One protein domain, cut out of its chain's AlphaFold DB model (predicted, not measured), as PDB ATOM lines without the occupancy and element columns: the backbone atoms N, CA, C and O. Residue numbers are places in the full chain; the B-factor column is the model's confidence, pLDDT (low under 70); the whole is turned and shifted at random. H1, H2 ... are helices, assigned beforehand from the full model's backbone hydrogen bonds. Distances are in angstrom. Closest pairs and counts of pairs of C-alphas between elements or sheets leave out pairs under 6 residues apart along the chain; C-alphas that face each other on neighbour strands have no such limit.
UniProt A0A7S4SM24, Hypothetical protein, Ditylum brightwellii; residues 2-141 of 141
ATOM      1  N   ILE A   2     -38.542  45.568  14.820       89.19
ATOM      2  CA  ILE A   2     -39.503  46.284  13.958       89.19
ATOM      3  C   ILE A   2     -38.853  46.547  12.594       89.19
ATOM      4  O   ILE A   2     -37.743  47.078  12.546       89.19
ATOM      5  N   MET A   3     -39.543  46.183  11.512       92.75
ATOM      6  CA  MET A   3     -39.150  46.465  10.125       92.75
ATOM      7  C   MET A   3     -40.168  47.433   9.509       92.75
ATOM      8  O   MET A   3     -41.325  47.447   9.931       92.75
ATOM      9  N   ASP A   4     -39.774  48.276   8.554       95.38
ATOM     10  CA  ASP A   4     -40.700  49.262   7.981       95.38
ATOM     11  C   ASP A   4     -41.834  48.602   7.188       95.38
ATOM     12  O   ASP A   4     -42.949  49.124   7.156       95.38
ATOM     13  N   GLU A   5     -41.606  47.403   6.650       96.81
ATOM     14  CA  GLU A   5     -42.627  46.641   5.939       96.81
ATOM     15  C   GLU A   5     -43.759  46.136   6.850       96.81
ATOM     16  O   GLU A   5     -44.827  45.804   6.328       96.81
ATOM     17  N   THR A   6     -43.552  46.089   8.177       96.31
ATOM     18  CA  THR A   6     -44.568  45.662   9.161       96.31
ATOM     19  C   THR A   6     -45.391  46.818   9.736       96.31
ATOM     20  O   THR A   6     -46.354  46.612  10.482       96.31
ATOM     21  N   LEU A   7     -45.049  48.061   9.383       95.88
ATOM     22  CA  LEU A   7     -45.846  49.236   9.730       95.88
ATOM     23  C   LEU A   7     -47.145  49.290   8.902       95.88
ATOM     24  O   LEU A   7     -47.206  48.702   7.818       95.88
ATOM     25  N   PRO A   8     -48.183  50.023   9.365       96.56
ATOM     26  CA  PRO A   8     -49.432  50.178   8.621       96.56
ATOM     27  C   PRO A   8     -49.209  50.634   7.173       96.56
ATOM     28  O   PRO A   8     -48.681  51.720   6.930       96.56
ATOM     29  N   GLY A   9     -49.644  49.812   6.214       93.31
ATOM     30  CA  GLY A   9     -49.490  50.078   4.778       93.31
ATOM     31  C   GLY A   9     -48.181  49.570   4.157       93.31
ATOM     32  O   GLY A   9     -47.953  49.805   2.971       93.31
ATOM     33  N   GLY A  10     -47.343  48.871   4.925       95.88
ATOM     34  CA  GLY A  10     -46.145  48.194   4.434       95.88
ATOM     35  C   GLY A  10     -46.443  46.928   3.619       95.88
ATOM     36  O   GLY A  10     -47.595  46.506   3.462       95.88
ATOM     37  N   SER A  11     -45.396  46.310   3.066       97.38
ATOM     38  CA  SER A  11     -45.506  45.156   2.162       97.38
ATOM     39  C   SER A  11     -45.526  43.790   2.853       97.38
ATOM     40  O   SER A  11     -45.750  42.789   2.173       97.38
ATOM     41  N   ALA A  12     -45.302  43.710   4.166       95.94
ATOM     42  CA  ALA A  12     -45.182  42.442   4.889       95.94
ATOM     43  C   ALA A  12     -46.538  41.853   5.309       95.94
ATOM     44  O   ALA A  12     -46.693  41.419   6.445       95.94
ATOM     45  N   ALA A  13     -47.539  41.841   4.424       95.69
ATOM     46  CA  ALA A  13     -48.808  41.174   4.716       95.69
ATOM     47  C   ALA A  13     -48.569  39.678   5.041       95.69
ATOM     48  O   ALA A  13     -47.774  39.040   4.343       95.69
ATOM     49  N   PRO A  14     -49.233  39.103   6.064       96.19
ATOM     50  CA  PRO A  14     -50.348  39.661   6.847       96.19
ATOM     51  C   PRO A  14     -49.945  40.493   8.086       96.19
ATOM     52  O   PRO A  14     -50.811  40.882   8.863       96.19
ATOM     53  N   TYR A  15     -48.662  40.801   8.272       96.50
ATOM     54  CA  TYR A  15     -48.097  41.505   9.433       96.50
ATOM     55  C   TYR A  15     -47.842  43.003   9.187       96.50
ATOM     56  O   TYR A  15     -46.849  43.560   9.648       96.50
ATOM     57  N   ASN A  16     -48.693  43.656   8.393       96.69
ATOM     58  CA  ASN A  16     -48.510  45.033   7.915       96.69
ATOM     59  C   ASN A  16     -49.580  46.011   8.429       96.69
ATOM     60  O   ASN A  16     -49.878  47.015   7.771       96.69
ATOM     61  N   LEU A  17     -50.180  45.726   9.589       97.00
ATOM     62  CA  LEU A  17     -51.158  46.596  10.257       97.00
ATOM     63  C   LEU A  17     -50.584  47.230  11.535       97.00
ATOM     64  O   LEU A  17     -51.296  47.930  12.260       97.00
ATOM     65  N   GLY A  18     -49.291  47.027  11.803       96.25
ATOM     66  CA  GLY A  18     -48.566  47.613  12.923       96.25
ATOM     67  C   GLY A  18     -48.645  46.826  14.231       96.25
ATOM     68  O   GLY A  18     -48.137  47.323  15.240       96.25
ATOM     69  N   ARG A  19     -49.226  45.614  14.265       97.25
ATOM     70  CA  ARG A  19     -49.295  44.832  15.518       97.25
ATOM     71  C   ARG A  19     -47.953  44.275  15.942       97.25
ATOM     72  O   ARG A  19     -47.707  44.203  17.143       97.25
ATOM     73  N   VAL A  20     -47.037  44.060  14.999       96.56
ATOM     74  CA  VAL A  20     -45.625  43.795  15.311       96.56
ATOM     75  C   VAL A  20     -45.057  44.883  16.230       96.56
ATOM     76  O   VAL A  20     -44.410  44.582  17.222       96.56
ATOM     77  N   THR A  21     -45.362  46.165  15.994       96.88
ATOM     78  CA  THR A  21     -44.893  47.235  16.897       96.88
ATOM     79  C   THR A  21     -45.531  47.132  18.285       96.88
ATOM     80  O   THR A  21     -44.854  47.364  19.288       96.88
ATOM     81  N   THR A  22     -46.814  46.768  18.372       97.88
ATOM     82  CA  THR A  22     -47.495  46.535  19.655       97.88
ATOM     83  C   THR A  22     -46.857  45.375  20.430       97.88
ATOM     84  O   THR A  22     -46.534  45.554  21.603       97.88
ATOM     85  N   HIS A  23     -46.593  44.245  19.770       98.19
ATOM     86  CA  HIS A  23     -45.923  43.065  20.330       98.19
ATOM     87  C   HIS A  23     -44.535  43.403  20.891       98.19
ATOM     88  O   HIS A  23     -44.225  43.168  22.060       98.19
ATOM     89  N   GLU A  24     -43.708  44.060  20.080       97.88
ATOM     90  CA  GLU A  24     -42.346  44.447  20.457       97.88
ATOM     91  C   GLU A  24     -42.332  45.497  21.579       97.88
ATOM     92  O   GLU A  24     -41.448  45.495  22.439       97.88
ATOM     93  N   THR A  25     -43.342  46.372  21.622       97.31
ATOM     94  CA  THR A  25     -43.533  47.296  22.750       97.31
ATOM     95  C   THR A  25     -43.878  46.536  24.032       97.31
ATOM     96  O   THR A  25     -43.356  46.884  25.090       97.31
ATOM     97  N   GLY A  26     -44.680  45.470  23.954       98.19
ATOM     98  CA  GLY A  26     -44.955  44.579  25.084       98.19
ATOM     99  C   GLY A  26     -43.673  43.989  25.678       98.19
ATOM    100  O   GLY A  26     -43.435  44.119  26.881       98.19
ATOM    101  N   HIS A  27     -42.778  43.459  24.840       98.19
ATOM    102  CA  HIS A  27     -41.459  42.991  25.287       98.19
ATOM    103  C   HIS A  27     -40.608  44.099  25.907       98.19
ATOM    104  O   HIS A  27     -40.009  43.914  26.967       98.19
ATOM    105  N   TYR A  28     -40.575  45.282  25.291       97.19
ATOM    106  CA  TYR A  28     -39.839  46.426  25.834       97.19
ATOM    107  C   TYR A  28     -40.320  46.826  27.242       97.19
ATOM    108  O   TYR A  28     -39.520  47.271  28.084       97.19
ATOM    109  N   LEU A  29     -41.615  46.637  27.505       97.38
ATOM    110  CA  LEU A  29     -42.279  46.870  28.786       97.38
ATOM    111  C   LEU A  29     -42.311  45.629  29.697       97.38
ATOM    112  O   LEU A  29     -42.864  45.701  30.789       97.38
ATOM    113  N   GLY A  30     -41.650  44.534  29.316       97.50
ATOM    114  CA  GLY A  30     -41.375  43.387  30.185       97.50
ATOM    115  C   GLY A  30     -42.378  42.235  30.117       97.50
ATOM    116  O   GLY A  30     -42.409  41.437  31.056       97.50
ATOM    117  N   LEU A  31     -43.179  42.140  29.055       98.56
ATOM    118  CA  LEU A  31     -44.019  40.971  28.782       98.56
ATOM    119  C   LEU A  31     -43.234  39.868  28.060       98.56
ATOM    120  O   LEU A  31     -42.363  40.156  27.234       98.56
ATOM    121  N   TYR A  32     -43.569  38.617  28.365       98.38
ATOM    122  CA  TYR A  32     -43.098  37.433  27.645       98.38
ATOM    123  C   TYR A  32     -44.136  36.985  26.616       98.38
ATOM    124  O   TYR A  32     -45.243  37.524  26.574       98.38
ATOM    125  N   HIS A  33     -43.761  36.041  25.756       98.38
ATOM    126  CA  HIS A  33     -44.722  35.385  24.873       98.38
ATOM    127  C   HIS A  33     -45.740  34.589  25.689       98.38
ATOM    128  O   HIS A  33     -45.388  34.023  26.717       98.38
ATOM    129  N   THR A  34     -46.988  34.497  25.223       97.69
ATOM    130  CA  THR A  34     -48.042  33.746  25.941       97.69
ATOM    131  C   THR A  34     -47.774  32.241  26.025       97.69
ATOM    132  O   THR A  34     -48.346  31.557  26.864       97.69
ATOM    133  N   PHE A  35     -46.909  31.729  25.150       97.25
ATOM    134  CA  PHE A  35     -46.445  30.340  25.124       97.25
ATOM    135  C   PHE A  35     -45.104  30.141  25.856       97.25
ATOM    136  O   PHE A  35     -44.489  29.078  25.768       97.25
ATOM    137  N   GLU A  36     -44.615  31.159  26.571       97.81
ATOM    138  CA  GLU A  36     -43.425  31.024  27.411       97.81
ATOM    139  C   GLU A  36     -43.662  29.944  28.475       97.81
ATOM    140  O   GLU A  36     -44.709  29.901  29.115       97.81
ATOM    141  N   ASN A  37     -42.685  29.051  28.655       96.38
ATOM    142  CA  ASN A  37     -42.797  27.855  29.504       96.38
ATOM    143  C   ASN A  37     -43.928  26.870  29.122       96.38
ATOM    144  O   ASN A  37     -44.169  25.904  29.848       96.38
ATOM    145  N   GLY A  38     -44.578  27.041  27.968       95.94
ATOM    146  CA  GLY A  38     -45.598  26.121  27.475       95.94
ATOM    147  C   GLY A  38     -46.751  25.929  28.468       95.94
ATOM    148  O   GLY A  38     -47.312  26.877  29.012       95.94
ATOM    149  N   CYS A  39     -47.082  24.667  28.752       96.56
ATOM    150  CA  CYS A  39     -48.110  24.302  29.734       96.56
ATOM    151  C   CYS A  39     -47.592  24.197  31.180       96.56
ATOM    152  O   CYS A  39     -48.286  23.641  32.035       96.56
ATOM    153  N   GLU A  40     -46.364  24.643  31.456       94.50
ATOM    154  CA  GLU A  40     -45.761  24.562  32.783       94.50
ATOM    155  C   GLU A  40     -45.780  25.918  33.498       94.50
ATOM    156  O   GLU A  40     -45.569  26.978  32.914       94.50
ATOM    157  N   SER A  41     -46.002  25.883  34.814       91.31
ATOM    158  CA  SER A  41     -45.872  27.070  35.660       91.31
ATOM    159  C   SER A  41     -44.409  27.542  35.671       91.31
ATOM    160  O   SER A  41     -43.515  26.706  35.828       91.31
ATOM    161  N   PRO A  42     -44.138  28.855  35.556       93.69
ATOM    162  CA  PRO A  42     -45.069  29.975  35.739       93.69
ATOM    163  C   PRO A  42     -45.689  30.549  34.451       93.69
ATOM    164  O   PRO A  42     -46.195  31.668  34.499       93.69
ATOM    165  N   GLY A  43     -45.654  29.836  33.319       95.06
ATOM    166  CA  GLY A  43     -46.133  30.365  32.038       95.06
ATOM    167  C   GLY A  43     -45.369  31.626  31.617       95.06
ATOM    168  O   GLY A  43     -44.151  31.718  31.797       95.06
ATOM    169  N   ASP A  44     -46.089  32.647  31.156       97.44
ATOM    170  CA  ASP A  44     -45.552  33.974  30.821       97.44
ATOM    171  C   ASP A  44     -45.370  34.901  32.045       97.44
ATOM    172  O   ASP A  44     -45.050  36.085  31.894       97.44
ATOM    173  N   TYR A  45     -45.509  34.360  33.264       97.31
ATOM    174  CA  TYR A  45     -45.505  35.090  34.537       97.31
ATOM    175  C   TYR A  45     -46.667  36.086  34.693       97.31
ATOM    176  O   TYR A  45     -46.518  37.085  35.412       97.31
ATOM    177  N   ILE A  46     -47.792  35.835  34.020       97.69
ATOM    178  CA  ILE A  46     -49.043  36.576  34.160       97.69
ATOM    179  C   ILE A  46     -50.163  35.612  34.568       97.69
ATOM    180  O   ILE A  46     -50.453  34.651  33.865       97.69
ATOM    181  N   ASP A  47     -50.822  35.888  35.693       95.62
ATOM    182  CA  ASP A  47     -51.817  34.974  36.269       95.62
ATOM    183  C   ASP A  47     -53.100  34.849  35.424       95.62
ATOM    184  O   ASP A  47     -53.746  33.800  35.440       95.62
ATOM    185  N   ASP A  48     -53.489  35.905  34.699       97.25
ATOM    186  CA  ASP A  48     -54.704  35.941  33.873       97.25
ATOM    187  C   ASP A  48     -54.482  35.587  32.389       97.25
ATOM    188  O   ASP A  48     -55.443  35.603  31.615       97.25
ATOM    189  N   THR A  49     -53.258  35.221  31.997       97.62
ATOM    190  CA  THR A  49     -52.963  34.646  30.678       97.62
ATOM    191  C   THR A  49     -53.043  33.116  30.775       97.62
ATOM    192  O   THR A  49     -52.214  32.507  31.455       97.62
ATOM    193  N   PRO A  50     -53.994  32.441  30.101       96.50
ATOM    194  CA  PRO A  50     -53.997  30.981  30.039       96.50
ATOM    195  C   PRO A  50     -52.711  30.435  29.409       96.50
ATOM    196  O   PRO A  50     -52.221  30.987  28.421       96.50
ATOM    197  N   CYS A  51     -52.182  29.339  29.957       95.44
ATOM    198  CA  CYS A  51     -50.999  28.685  29.405       95.44
ATOM    199  C   CYS A  51     -51.278  28.154  27.996       95.44
ATOM    200  O   CYS A  51     -52.331  27.575  27.738       95.44
ATOM    201  N   MET A  52     -50.294  28.299  27.119       95.19
ATOM    202  CA  MET A  52     -50.355  27.879  25.725       95.19
ATOM    203  C   MET A  52     -49.099  27.092  25.398       95.19
ATOM    204  O   MET A  52     -48.002  27.495  25.768       95.19
ATOM    205  N   LYS A  53     -49.243  25.954  24.722       95.88
ATOM    206  CA  LYS A  53     -48.137  25.014  24.557       95.88
ATOM    207  C   LYS A  53     -47.072  25.491  23.570       95.88
ATOM    208  O   LYS A  53     -45.887  25.409  23.874       95.88
ATOM    209  N   ASP A  54     -47.515  25.906  22.391       94.19
ATOM    210  CA  ASP A  54     -46.688  26.210  21.225       94.19
ATOM    211  C   ASP A  54     -47.230  27.487  20.569       94.19
ATOM    212  O   ASP A  54     -48.415  27.800  20.711       94.19
ATOM    213  N   GLU A  55     -46.402  28.220  19.826       94.69
ATOM    214  CA  GLU A  55     -46.851  29.385  19.067       94.69
ATOM    215  C   GLU A  55     -47.924  29.037  18.019       94.69
ATOM    216  O   GLU A  55     -48.032  27.914  17.523       94.69
ATOM    217  N   THR A  56     -48.743  30.019  17.645       95.19
ATOM    218  CA  THR A  56     -49.790  29.846  16.629       95.19
ATOM    219  C   THR A  56     -49.767  30.989  15.634       95.19
ATOM    220  O   THR A  56     -49.628  32.145  16.022       95.19
ATOM    221  N   PHE A  57     -49.917  30.641  14.356       96.12
ATOM    222  CA  PHE A  57     -49.882  31.550  13.212       96.12
ATOM    223  C   PHE A  57     -51.231  31.565  12.486       96.12
ATOM    224  O   PHE A  57     -52.043  30.648  12.643       96.12
ATOM    225  N   GLY A  58     -51.457  32.569  11.636       96.75
ATOM    226  CA  GLY A  58     -52.730  32.733  10.947       96.75
ATOM    227  C   GLY A  58     -53.810  33.292  11.871       96.75
ATOM    228  O   GLY A  58     -53.522  33.986  12.842       96.75
ATOM    229  N   CYS A  59     -55.065  32.967  11.572       96.75
ATOM    230  CA  CYS A  59     -56.245  33.417  12.309       96.75
ATOM    231  C   CYS A  59     -57.087  32.214  12.768       96.75
ATOM    232  O   CYS A  59     -58.127  31.930  12.163       96.75
ATOM    233  N   PRO A  60     -56.628  31.453  13.780       95.06
ATOM    234  CA  PRO A  60     -57.407  30.351  14.342       95.06
ATOM    235  C   PRO A  60     -58.725  30.866  14.941       95.06
ATOM    236  O   PRO A  60     -58.825  32.020  15.355       95.06
ATOM    237  N   ILE A  61     -59.744  30.004  14.964       93.06
ATOM    238  CA  ILE A  61     -61.053  30.326  15.558       93.06
ATOM    239  C   ILE A  61     -61.086  29.902  17.025       93.06
ATOM    240  O   ILE A  61     -61.509  30.685  17.863       93.06
ATOM    241  N   ASP A  62     -60.600  28.696  17.318       90.81
ATOM    242  CA  ASP A  62     -60.543  28.126  18.660       90.81
ATOM    243  C   ASP A  62     -59.263  27.299  18.798       90.81
ATOM    244  O   ASP A  62     -58.872  26.590  17.863       90.81
ATOM    245  N   GLN A  63     -58.630  27.369  19.966       93.44
ATOM    246  CA  GLN A  63     -57.489  26.537  20.318       93.44
ATOM    247  C   GLN A  63     -57.408  26.369  21.837       93.44
ATOM    248  O   GLN A  63     -57.650  27.309  22.589       93.44
ATOM    249  N   ASP A  64     -57.091  25.157  22.274       95.94
ATOM    250  CA  ASP A  64     -56.903  24.795  23.677       95.94
ATOM    251  C   ASP A  64     -55.864  23.667  23.710       95.94
ATOM    252  O   ASP A  64     -56.154  22.512  23.375       95.94
ATOM    253  N   SER A  65     -54.607  24.041  23.943       95.44
ATOM    254  CA  SER A  65     -53.451  23.151  23.804       95.44
ATOM    255  C   SER A  65     -52.930  22.623  25.140       95.44
ATOM    256  O   SER A  65     -52.196  21.626  25.154       95.44
ATOM    257  N   CYS A  66     -53.322  23.244  26.253       95.50
ATOM    258  CA  CYS A  66     -52.871  22.896  27.593       95.50
ATOM    259  C   CYS A  66     -53.998  22.287  28.444       95.50
ATOM    260  O   CYS A  66     -55.147  22.683  28.349       95.50
ATOM    261  N   PRO A  67     -53.697  21.327  29.338       93.62
ATOM    262  CA  PRO A  67     -54.709  20.742  30.224       93.62
ATOM    263  C   PRO A  67     -55.130  21.680  31.371       93.62
ATOM    264  O   PRO A  67     -56.066  21.369  32.113       93.62
ATOM    265  N   SER A  68     -54.393  22.773  31.581       89.25
ATOM    266  CA  SER A  68     -54.716  23.820  32.549       89.25
ATOM    267  C   SER A  68     -55.988  24.574  32.143       89.25
ATOM    268  O   SER A  68     -56.255  24.695  30.955       89.25
ATOM    269  N   PRO A  69     -56.764  25.126  33.091       90.06
ATOM    270  CA  PRO A  69     -57.966  25.882  32.752       90.06
ATOM    271  C   PRO A  69     -57.684  27.119  31.883       90.06
ATOM    272  O   PRO A  69     -56.788  27.898  32.199       90.06
ATOM    273  N   GLY A  70     -58.540  27.341  30.883       92.06
ATOM    274  CA  GLY A  70     -58.496  28.490  29.974       92.06
ATOM    275  C   GLY A  70     -58.168  28.061  28.543       92.06
ATOM    276  O   GLY A  70     -57.451  27.095  28.349       92.06
ATOM    277  N   VAL A  71     -58.733  28.759  27.556       95.50
ATOM    278  CA  VAL A  71     -58.406  28.537  26.136       95.50
ATOM    279  C   VAL A  71     -57.135  29.294  25.773       95.50
ATOM    280  O   VAL A  71     -56.848  30.328  26.382       95.50
ATOM    281  N   ASP A  72     -56.406  28.817  24.765       97.06
ATOM    282  CA  ASP A  72     -55.186  29.474  24.305       97.06
ATOM    283  C   ASP A  72     -55.497  30.943  23.948       97.06
ATOM    284  O   ASP A  72     -56.482  31.220  23.251       97.06
ATOM    285  N   PRO A  73     -54.670  31.909  24.386       96.62
ATOM    286  CA  PRO A  73     -54.901  33.335  24.183       96.62
ATOM    287  C   PRO A  73     -54.546  33.768  22.746       96.62
ATOM    288  O   PRO A  73     -53.725  34.656  22.519       96.62
ATOM    289  N   ILE A  74     -55.197  33.162  21.751       97.06
ATOM    290  CA  ILE A  74     -54.948  33.324  20.307       97.06
ATOM    291  C   ILE A  74     -55.228  34.731  19.754       97.06
ATOM    292  O   ILE A  74     -54.965  34.992  18.586       97.06
ATOM    293  N   HIS A  75     -55.761  35.649  20.560       97.31
ATOM    294  CA  HIS A  75     -55.960  37.056  20.189       97.31
ATOM    295  C   HIS A  75     -55.026  38.016  20.933       97.31
ATOM    296  O   HIS A  75     -55.109  39.235  20.748       97.31
ATOM    297  N   ASN A  76     -54.132  37.497  21.773       98.19
ATOM    298  CA  ASN A  76     -53.224  38.311  22.562       98.19
ATOM    299  C   ASN A  76     -52.094  38.883  21.694       98.19
ATOM    300  O   ASN A  76     -51.545  38.197  20.831       98.19
ATOM    301  N   PHE A  77     -51.703  40.135  21.948       98.44
ATOM    302  CA  PHE A  77     -50.587  40.765  21.235       98.44
ATOM    303  C   PHE A  77     -49.247  40.061  21.463       98.44
ATOM    304  O   PHE A  77     -48.353  40.220  20.640       98.44
ATOM    305  N   MET A  78     -49.093  39.297  22.546       98.50
ATOM    306  CA  MET A  78     -47.877  38.542  22.859       98.50
ATOM    307  C   MET A  78     -47.849  37.132  22.234       98.50
ATOM    308  O   MET A  78     -46.937  36.362  22.529       98.50
ATOM    309  N   GLY A  79     -48.812  36.795  21.368       96.44
ATOM    310  CA  GLY A  79     -48.774  35.621  20.485       96.44
ATOM    311  C   GLY A  79     -48.199  35.937  19.092       96.44
ATOM    312  O   GLY A  79     -47.661  37.022  18.876       96.44
ATOM    313  N   PHE A  80     -48.335  35.000  18.139       96.56
ATOM    314  CA  PHE A  80     -47.796  35.084  16.759       96.56
ATOM    315  C   PHE A  80     -48.857  35.014  15.638       96.56
ATOM    316  O   PHE A  80     -48.516  34.858  14.459       96.56
ATOM    317  N   VAL A  81     -50.141  35.151  15.985       97.19
ATOM    318  CA  VAL A  81     -51.235  35.185  15.000       97.19
ATOM    319  C   VAL A  81     -51.097  36.376  14.049       97.19
ATOM    320  O   VAL A  81     -50.346  37.311  14.313       97.19
ATOM    321  N   ASP A  82     -51.820  36.365  12.938       97.88
ATOM    322  CA  ASP A  82     -51.803  37.480  11.986       97.88
ATOM    323  C   ASP A  82     -52.289  38.784  12.647       97.88
ATOM    324  O   ASP A  82     -53.126  38.763  13.556       97.88
ATOM    325  N   ASP A  83     -51.816  39.939  12.161       97.12
ATOM    326  CA  ASP A  83     -52.117  41.248  12.762       97.12
ATOM    327  C   ASP A  83     -53.631  41.506  12.929       97.12
ATOM    328  O   ASP A  83     -54.057  42.119  13.909       97.12
ATOM    329  N   ASP A  84     -54.460  41.043  11.988       96.62
ATOM    330  CA  ASP A  84     -55.920  41.239  12.021       96.62
ATOM    331  C   ASP A  84     -56.607  40.422  13.140       96.62
ATOM    332  O   ASP A  84     -57.731  40.708  13.569       96.62
ATOM    333  N   CYS A  85     -55.900  39.422  13.669       97.12
ATOM    334  CA  CYS A  85     -56.351  38.557  14.750       97.12
ATOM    335  C   CYS A  85     -55.767  38.918  16.118       97.12
ATOM    336  O   CYS A  85     -56.330  38.484  17.123       97.12
ATOM    337  N   MET A  86     -54.739  39.770  16.185       97.06
ATOM    338  CA  MET A  86     -54.233  40.321  17.445       97.06
ATOM    339  C   MET A  86     -55.068  41.522  17.918       97.06
ATOM    340  O   MET A  86     -55.231  42.513  17.194       97.06
ATOM    341  N   LYS A  87     -55.588  41.468  19.149       96.81
ATOM    342  CA  LYS A  87     -56.591  42.430  19.640       96.81
ATOM    343  C   LYS A  87     -56.367  42.944  21.056       96.81
ATOM    344  O   LYS A  87     -56.834  44.049  21.338       96.81
ATOM    345  N   GLU A  88     -55.682  42.208  21.929       97.69
ATOM    346  CA  GLU A  88     -55.714  42.539  23.357       97.69
ATOM    347  C   GLU A  88     -54.425  42.279  24.143       97.69
ATOM    348  O   GLU A  88     -53.598  41.436  23.798       97.69
ATOM    349  N   PHE A  89     -54.303  43.042  25.232       98.69
ATOM    350  CA  PHE A  89     -53.524  42.690  26.412       98.69
ATOM    351  C   PHE A  89     -54.497  42.378  27.544       98.69
ATOM    352  O   PHE A  89     -55.569  42.989  27.624       98.69
ATOM    353  N   THR A  90     -54.100  41.506  28.459       98.56
ATOM    354  CA  THR A  90     -54.878  41.230  29.664       98.56
ATOM    355  C   THR A  90     -54.698  42.331  30.725       98.56
ATOM    356  O   THR A  90     -53.739  43.121  30.671       98.56
ATOM    357  N   PRO A  91     -55.618  42.440  31.702       98.62
ATOM    358  CA  PRO A  91     -55.439  43.291  32.875       98.62
ATOM    359  C   PRO A  91     -54.087  43.123  33.579       98.62
ATOM    360  O   PRO A  91     -53.430  44.137  33.853       98.62
ATOM    361  N   ASP A  92     -53.636  41.891  33.813       98.50
ATOM    362  CA  ASP A  92     -52.395  41.662  34.555       98.50
ATOM    363  C   ASP A  92     -51.146  41.872  33.686       98.50
ATOM    364  O   ASP A  92     -50.134  42.374  34.186       98.50
ATOM    365  N   GLN A  93     -51.221  41.674  32.362       98.69
ATOM    366  CA  GLN A  93     -50.184  42.149  31.435       98.69
ATOM    367  C   GLN A  93     -50.007  43.673  31.543       98.69
ATOM    368  O   GLN A  93     -48.885  44.181  31.643       98.69
ATOM    369  N   MET A  94     -51.104  44.437  31.589       98.38
ATOM    370  CA  MET A  94     -51.026  45.891  31.785       98.38
ATOM    371  C   MET A  94     -50.458  46.275  33.156       98.38
ATOM    372  O   MET A  94     -49.727  47.268  33.255       98.38
ATOM    373  N   ALA A  95     -50.785  45.523  34.209       97.69
ATOM    374  CA  ALA A  95     -50.223  45.734  35.540       97.69
ATOM    375  C   ALA A  95     -48.706  45.498  35.542       97.69
ATOM    376  O   ALA A  95     -47.949  46.399  35.917       97.69
ATOM    377  N   ARG A  96     -48.250  44.361  35.002       97.69
ATOM    378  CA  ARG A  96     -46.826  44.038  34.862       97.69
ATOM    379  C   ARG A  96     -46.077  45.097  34.064       97.69
ATOM    380  O   ARG A  96     -45.022  45.550  34.502       97.69
ATOM    381  N   MET A  97     -46.623  45.558  32.936       98.12
ATOM    382  CA  MET A  97     -45.993  46.624  32.146       98.12
ATOM    383  C   MET A  97     -45.765  47.895  32.975       98.12
ATOM    384  O   MET A  97     -44.702  48.514  32.881       98.12
ATOM    385  N   LYS A  98     -46.723  48.288  33.827       95.69
ATOM    386  CA  LYS A  98     -46.567  49.448  34.722       95.69
ATOM    387  C   LYS A  98     -45.489  49.213  35.776       95.69
ATOM    388  O   LYS A  98     -44.671  50.106  35.994       95.69
ATOM    389  N   GLU A  99     -45.454  48.034  36.394       95.00
ATOM    390  CA  GLU A  99     -44.446  47.677  37.401       95.00
ATOM    391  C   GLU A  99     -43.032  47.655  36.813       95.00
ATOM    392  O   GLU A  99     -42.120  48.302  37.336       95.00
ATOM    393  N   MET A 100     -42.861  46.998  35.665       95.31
ATOM    394  CA  MET A 100     -41.594  46.942  34.936       95.31
ATOM    395  C   MET A 100     -41.146  48.331  34.473       95.31
ATOM    396  O   MET A 100     -39.960  48.663  34.541       95.31
ATOM    397  N   THR A 101     -42.085  49.183  34.056       93.31
ATOM    398  CA  THR A 101     -41.782  50.577  33.712       93.31
ATOM    399  C   THR A 101     -41.347  51.368  34.941       93.31
ATOM    400  O   THR A 101     -40.338  52.066  34.880       93.31
ATOM    401  N   ALA A 102     -42.041  51.247  36.073       89.56
ATOM    402  CA  ALA A 102     -41.664  51.932  37.308       89.56
ATOM    403  C   ALA A 102     -40.271  51.510  37.798       89.56
ATOM    404  O   ALA A 102     -39.489  52.355  38.236       89.56
ATOM    405  N   MET A 103     -39.941  50.222  37.673       89.50
ATOM    406  CA  MET A 103     -38.659  49.674  38.109       89.50
ATOM    407  C   MET A 103     -37.503  50.053  37.174       89.50
ATOM    408  O   MET A 103     -36.459  50.505  37.642       89.50
ATOM    409  N   PHE A 104     -37.672  49.887  35.860       91.31
ATOM    410  CA  PHE A 104     -36.555  49.962  34.909       91.31
ATOM    411  C   PHE A 104     -36.582  51.187  33.994       91.31
ATOM    412  O   PHE A 104     -35.557  51.541  33.414       91.31
ATOM    413  N   LYS A 105     -37.742  51.830  33.823       91.44
ATOM    414  CA  LYS A 105     -37.954  52.953  32.892       91.44
ATOM    415  C   LYS A 105     -38.795  54.083  33.515       91.44
ATOM    416  O   LYS A 105     -39.715  54.588  32.869       91.44
ATOM    417  N   PRO A 106     -38.497  54.539  34.750       87.81
ATOM    418  CA  PRO A 106     -39.377  55.446  35.495       87.81
ATOM    419  C   PRO A 106     -39.621  56.791  34.795       87.81
ATOM    420  O   PRO A 106     -40.638  57.439  35.036       87.81
ATOM    421  N   SER A 107     -38.724  57.218  33.899       87.19
ATOM    422  CA  SER A 107     -38.904  58.436  33.100       87.19
ATOM    423  C   SER A 107     -40.094  58.377  32.139       87.19
ATOM    424  O   SER A 107     -40.572  59.426  31.725       87.19
ATOM    425  N   LEU A 108     -40.580  57.182  31.782       88.12
ATOM    426  CA  LEU A 108     -41.779  57.027  30.951       88.12
ATOM    427  C   LEU A 108     -43.075  57.269  31.742       88.12
ATOM    428  O   LEU A 108     -44.095  57.582  31.139       88.12
ATOM    429  N   LEU A 109     -43.040  57.158  33.076       83.00
ATOM    430  CA  LEU A 109     -44.190  57.436  33.951       83.00
ATOM    431  C   LEU A 109     -44.190  58.876  34.465       83.00
ATOM    432  O   LEU A 109     -45.246  59.481  34.635       83.00
ATOM    433  N   PHE A 110     -43.002  59.434  34.697       72.44
ATOM    434  CA  PHE A 110     -42.835  60.778  35.235       72.44
ATOM    435  C   PHE A 110     -42.083  61.638  34.223       72.44
ATOM    436  O   PHE A 110     -40.858  61.749  34.252       72.44
ATOM    437  N   SER A 111     -42.840  62.274  33.330       60.72
ATOM    438  CA  SER A 111     -42.329  63.182  32.297       60.72
ATOM    439  C   SER A 111     -41.728  64.483  32.849       60.72
ATOM    440  O   SER A 111     -41.177  65.271  32.084       60.72
ATOM    441  N   ASN A 112     -41.788  64.708  34.169       55.47
ATOM    442  CA  ASN A 112     -41.217  65.875  34.835       55.47
ATOM    443  C   ASN A 112     -40.355  65.475  36.047       55.47
ATOM    444  O   ASN A 112     -40.889  64.953  37.026       55.47
ATOM    445  N   PRO A 113     -39.047  65.794  36.065       53.06
ATOM    446  CA  PRO A 113     -38.155  65.477  37.182       53.06
ATOM    447  C   PRO A 113     -38.370  66.343  38.444       53.06
ATOM    448  O   PRO A 113     -37.585  66.233  39.380       53.06
ATOM    449  N   PHE A 114     -39.404  67.196  38.491       47.88
ATOM    450  CA  PHE A 114     -39.619  68.202  39.548       47.88
ATOM    451  C   PHE A 114     -40.880  68.015  40.409       47.88
ATOM    452  O   PHE A 114     -41.133  68.841  41.284       47.88
ATOM    453  N   PHE A 115     -41.675  66.963  40.207       46.44
ATOM    454  CA  PHE A 115     -42.928  66.780  40.951       46.44
ATOM    455  C   PHE A 115     -42.795  65.675  42.008       46.44
ATOM    456  O   PHE A 115     -43.160  64.527  41.783       46.44
ATOM    457  N   CYS A 116     -42.255  66.033  43.175       46.81
ATOM    458  CA  CYS A 116     -42.424  65.240  44.390       46.81
ATOM    459  C   CYS A 116     -43.792  65.609  44.987       46.81
ATOM    460  O   CYS A 116     -43.932  66.627  45.668       46.81
ATOM    461  N   LEU A 117     -44.838  64.853  44.645       42.22
ATOM    462  CA  LEU A 117     -46.140  64.993  45.296       42.22
ATOM    463  C   LEU A 117     -46.056  64.348  46.676       42.22
ATOM    464  O   LEU A 117     -45.988  63.130  46.802       42.22
ATOM    465  N   SER A 118     -46.092  65.184  47.712       43.94
ATOM    466  CA  SER A 118     -46.275  64.750  49.092       43.94
ATOM    467  C   SER A 118     -47.700  64.209  49.266       43.94
ATOM    468  O   SER A 118     -48.634  64.955  49.552       43.94
ATOM    469  N   ILE A 119     -47.881  62.908  49.044       44.62
ATOM    470  CA  ILE A 119     -49.100  62.182  49.411       44.62
ATOM    471  C   ILE A 119     -48.741  61.044  50.358       44.62
ATOM    472  O   ILE A 119     -48.468  59.927  49.940       44.62
ATOM    473  N   GLY A 120     -48.811  61.345  51.656       41.22
ATOM    474  CA  GLY A 120     -48.904  60.337  52.708       41.22
ATOM    475  C   GLY A 120     -47.604  59.591  53.019       41.22
ATOM    476  O   GLY A 120     -46.696  59.446  52.214       41.22
ATOM    477  N   SER A 121     -47.517  59.130  54.260       41.28
ATOM    478  CA  SER A 121     -46.343  58.595  54.952       41.28
ATOM    479  C   SER A 121     -45.884  57.199  54.492       41.28
ATOM    480  O   SER A 121     -45.536  56.361  55.326       41.28
ATOM    481  N   GLN A 122     -45.878  56.912  53.190       40.84
ATOM    482  CA  GLN A 122     -45.425  55.623  52.669       40.84
ATOM    483  C   GLN A 122     -44.480  55.798  51.475       40.84
ATOM    484  O   GLN A 122     -44.902  55.877  50.325       40.84
ATOM    485  N   CYS A 123     -43.178  55.759  51.749       42.72
ATOM    486  CA  CYS A 123     -42.161  55.506  50.736       42.72
ATOM    487  C   CYS A 123     -42.328  54.066  50.218       42.72
ATOM    488  O   CYS A 123     -41.797  53.114  50.797       42.72
ATOM    489  N   LYS A 124     -43.078  53.877  49.133       44.75
ATOM    490  CA  LYS A 124     -42.922  52.713  48.255       44.75
ATOM    491  C   LYS A 124     -42.804  53.224  46.826       44.75
ATOM    492  O   LYS A 124     -43.688  53.925  46.355       44.75
ATOM    493  N   TYR A 125     -41.690  52.849  46.191       43.00
ATOM    494  CA  TYR A 125     -41.135  53.399  44.943       43.00
ATOM    495  C   TYR A 125     -40.539  54.810  45.050       43.00
ATOM    496  O   TYR A 125     -40.765  55.656  44.190       43.00
ATOM    497  N   ASP A 126     -39.728  55.056  46.084       37.56
ATOM    498  CA  ASP A 126     -39.108  56.369  46.266       37.56
ATOM    499  C   ASP A 126     -37.742  56.508  45.584       37.56
ATOM    500  O   ASP A 126     -36.794  55.761  45.847       37.56
ATOM    501  N   ARG A 127     -37.632  57.542  44.744       45.34
ATOM    502  CA  ARG A 127     -36.382  58.025  44.133       45.34
ATOM    503  C   ARG A 127     -35.435  58.689  45.146       45.34
ATOM    504  O   ARG A 127     -34.347  59.114  44.762       45.34
ATOM    505  N   ASP A 128     -35.794  58.726  46.426       42.25
ATOM    506  CA  ASP A 128     -34.998  59.343  47.494       42.25
ATOM    507  C   ASP A 128     -33.747  58.547  47.895       42.25
ATOM    508  O   ASP A 128     -32.904  59.041  48.644       42.25
ATOM    509  N   CYS A 129     -33.538  57.350  47.338       43.69
ATOM    510  CA  CYS A 129     -32.277  56.630  47.521       43.69
ATOM    511  C   CYS A 129     -31.150  57.103  46.573       43.69
ATOM    512  O   CYS A 129     -30.039  56.586  46.660       43.69
ATOM    513  N   CYS A 130     -31.397  58.069  45.672       42.22
ATOM    514  CA  CYS A 130     -30.457  58.390  44.588       42.22
ATOM    515  C   CYS A 130     -29.883  59.825  44.570       42.22
ATOM    516  O   CYS A 130     -29.306  60.221  43.559       42.22
ATOM    517  N   SER A 131     -29.980  60.609  45.654       43.25
ATOM    518  CA  SER A 131     -29.284  61.908  45.738       43.25
ATOM    519  C   SER A 131     -28.782  62.236  47.156       43.25
ATOM    520  O   SER A 131     -29.485  62.778  48.005       43.25
ATOM    521  N   ASP A 132     -27.528  61.861  47.415       38.31
ATOM    522  CA  ASP A 132     -26.532  62.533  48.272       38.31
ATOM    523  C   ASP A 132     -26.829  62.934  49.731       38.31
ATOM    524  O   ASP A 132     -26.004  63.610  50.351       38.31
ATOM    525  N   ARG A 133     -27.901  62.460  50.377       37.94
ATOM    526  CA  ARG A 133     -28.060  62.624  51.843       37.94
ATOM    527  C   ARG A 133     -28.446  61.361  52.608       37.94
ATOM    528  O   ARG A 133     -29.133  61.415  53.620       37.94
ATOM    529  N   CYS A 134     -27.847  60.231  52.245       35.53
ATOM    530  CA  CYS A 134     -27.762  59.078  53.141       35.53
ATOM    531  C   CYS A 134     -26.674  59.313  54.218       35.53
ATOM    532  O   CYS A 134     -25.593  58.730  54.191       35.53
ATOM    533  N   ARG A 135     -26.929  60.208  55.189       36.22
ATOM    534  CA  ARG A 135     -26.198  60.218  56.470       36.22
ATOM    535  C   ARG A 135     -27.134  59.780  57.595       36.22
ATOM    536  O   ARG A 135     -27.814  60.591  58.202       36.22
ATOM    537  N   LYS A 136     -27.021  58.488  57.917       36.84
ATOM    538  CA  LYS A 136     -27.312  57.861  59.217       36.84
ATOM    539  C   LYS A 136     -28.790  57.805  59.647       36.84
ATOM    540  O   LYS A 136     -29.225  58.541  60.522       36.84
ATOM    541  N   ASN A 137     -29.481  56.777  59.152       39.31
ATOM    542  CA  ASN A 137     -30.363  55.896  59.939       39.31
ATOM    543  C   ASN A 137     -31.452  56.503  60.848       39.31
ATOM    544  O   ASN A 137     -31.698  55.911  61.896       39.31
ATOM    545  N   LYS A 138     -32.158  57.588  60.501       35.34
ATOM    546  CA  LYS A 138     -33.428  57.911  61.189       35.34
ATOM    547  C   LYS A 138     -34.448  58.565  60.257       35.34
ATOM    548  O   LYS A 138     -34.305  59.728  59.908       35.34
ATOM    549  N   CYS A 139     -35.494  57.812  59.922       38.62
ATOM    550  CA  CYS A 139     -36.811  58.384  59.658       38.62
ATOM    551  C   CYS A 139     -37.490  58.563  61.019       38.62
ATOM    552  O   CYS A 139     -37.665  57.587  61.749       38.62
ATOM    553  N   THR A 140     -37.835  59.790  61.382       31.22
ATOM    554  CA  THR A 140     -38.716  60.079  62.519       31.22
ATOM    555  C   THR A 140     -39.725  61.124  62.077       31.22
ATOM    556  O   THR A 140     -39.340  62.028  61.339       31.22
ATOM    557  N   LEU A 141     -40.971  60.889  62.510       40.09
ATOM    558  CA  LEU A 141     -42.239  61.552  62.178       40.09
ATOM    559  C   LEU A 141     -42.146  63.044  61.842       40.09
ATOM    560  O   LEU A 141     -41.471  63.773  62.603       40.09
TER     561      LEU A 141
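AT A GLANCE: This is residues 2 to 141 of the 141 residues of the protein "Hypothetical protein" of Ditylum brightwellii (UniProt A0A7S4SM24). The model has little regular structure: a loop-built body, mostly residues 29 to 90, with two short helices, H1 and H2, close to each other at a slant, and a long tail after H2 that makes much of the length. Residues 129 to 140 of the tail stick out free. The printed part has 140 residues with two named helices, H1 then H2, and no named strand; the class is all helix, though the helices hold only 24 residues. It is loose, with a radius of gyration of the C-alphas of 20.0 A, and only just flat, spanning 60 by 39 by 21 A.

HOW THE PARTS SIT: H2, residues 91 to 104, is close to but not clearly touching H1, residues 19 to 28; their closest C-alphas, of Met 97 and Gly 26, are 7.4 A apart. They run the same way at a steep tilt of 51 degrees. In both, every O i to N i+4 pair is within hydrogen-bond range.

IN THESE COORDINATES: H2 is 20.1 A long, ending at C-alpha 104 (-36.555, 49.962, 34.909). H1 is 14.1 A long, beginning at C-alpha 19 (-49.295, 44.832, 15.518).

THE WHOLE: The C-alphas farthest apart, of Ser 11 and Thr 140, are 62.5 A apart. The printed part has no cut. The link from H1 to H2 is long, 62 residues. Residues 111 to 141 have pLDDT under 70.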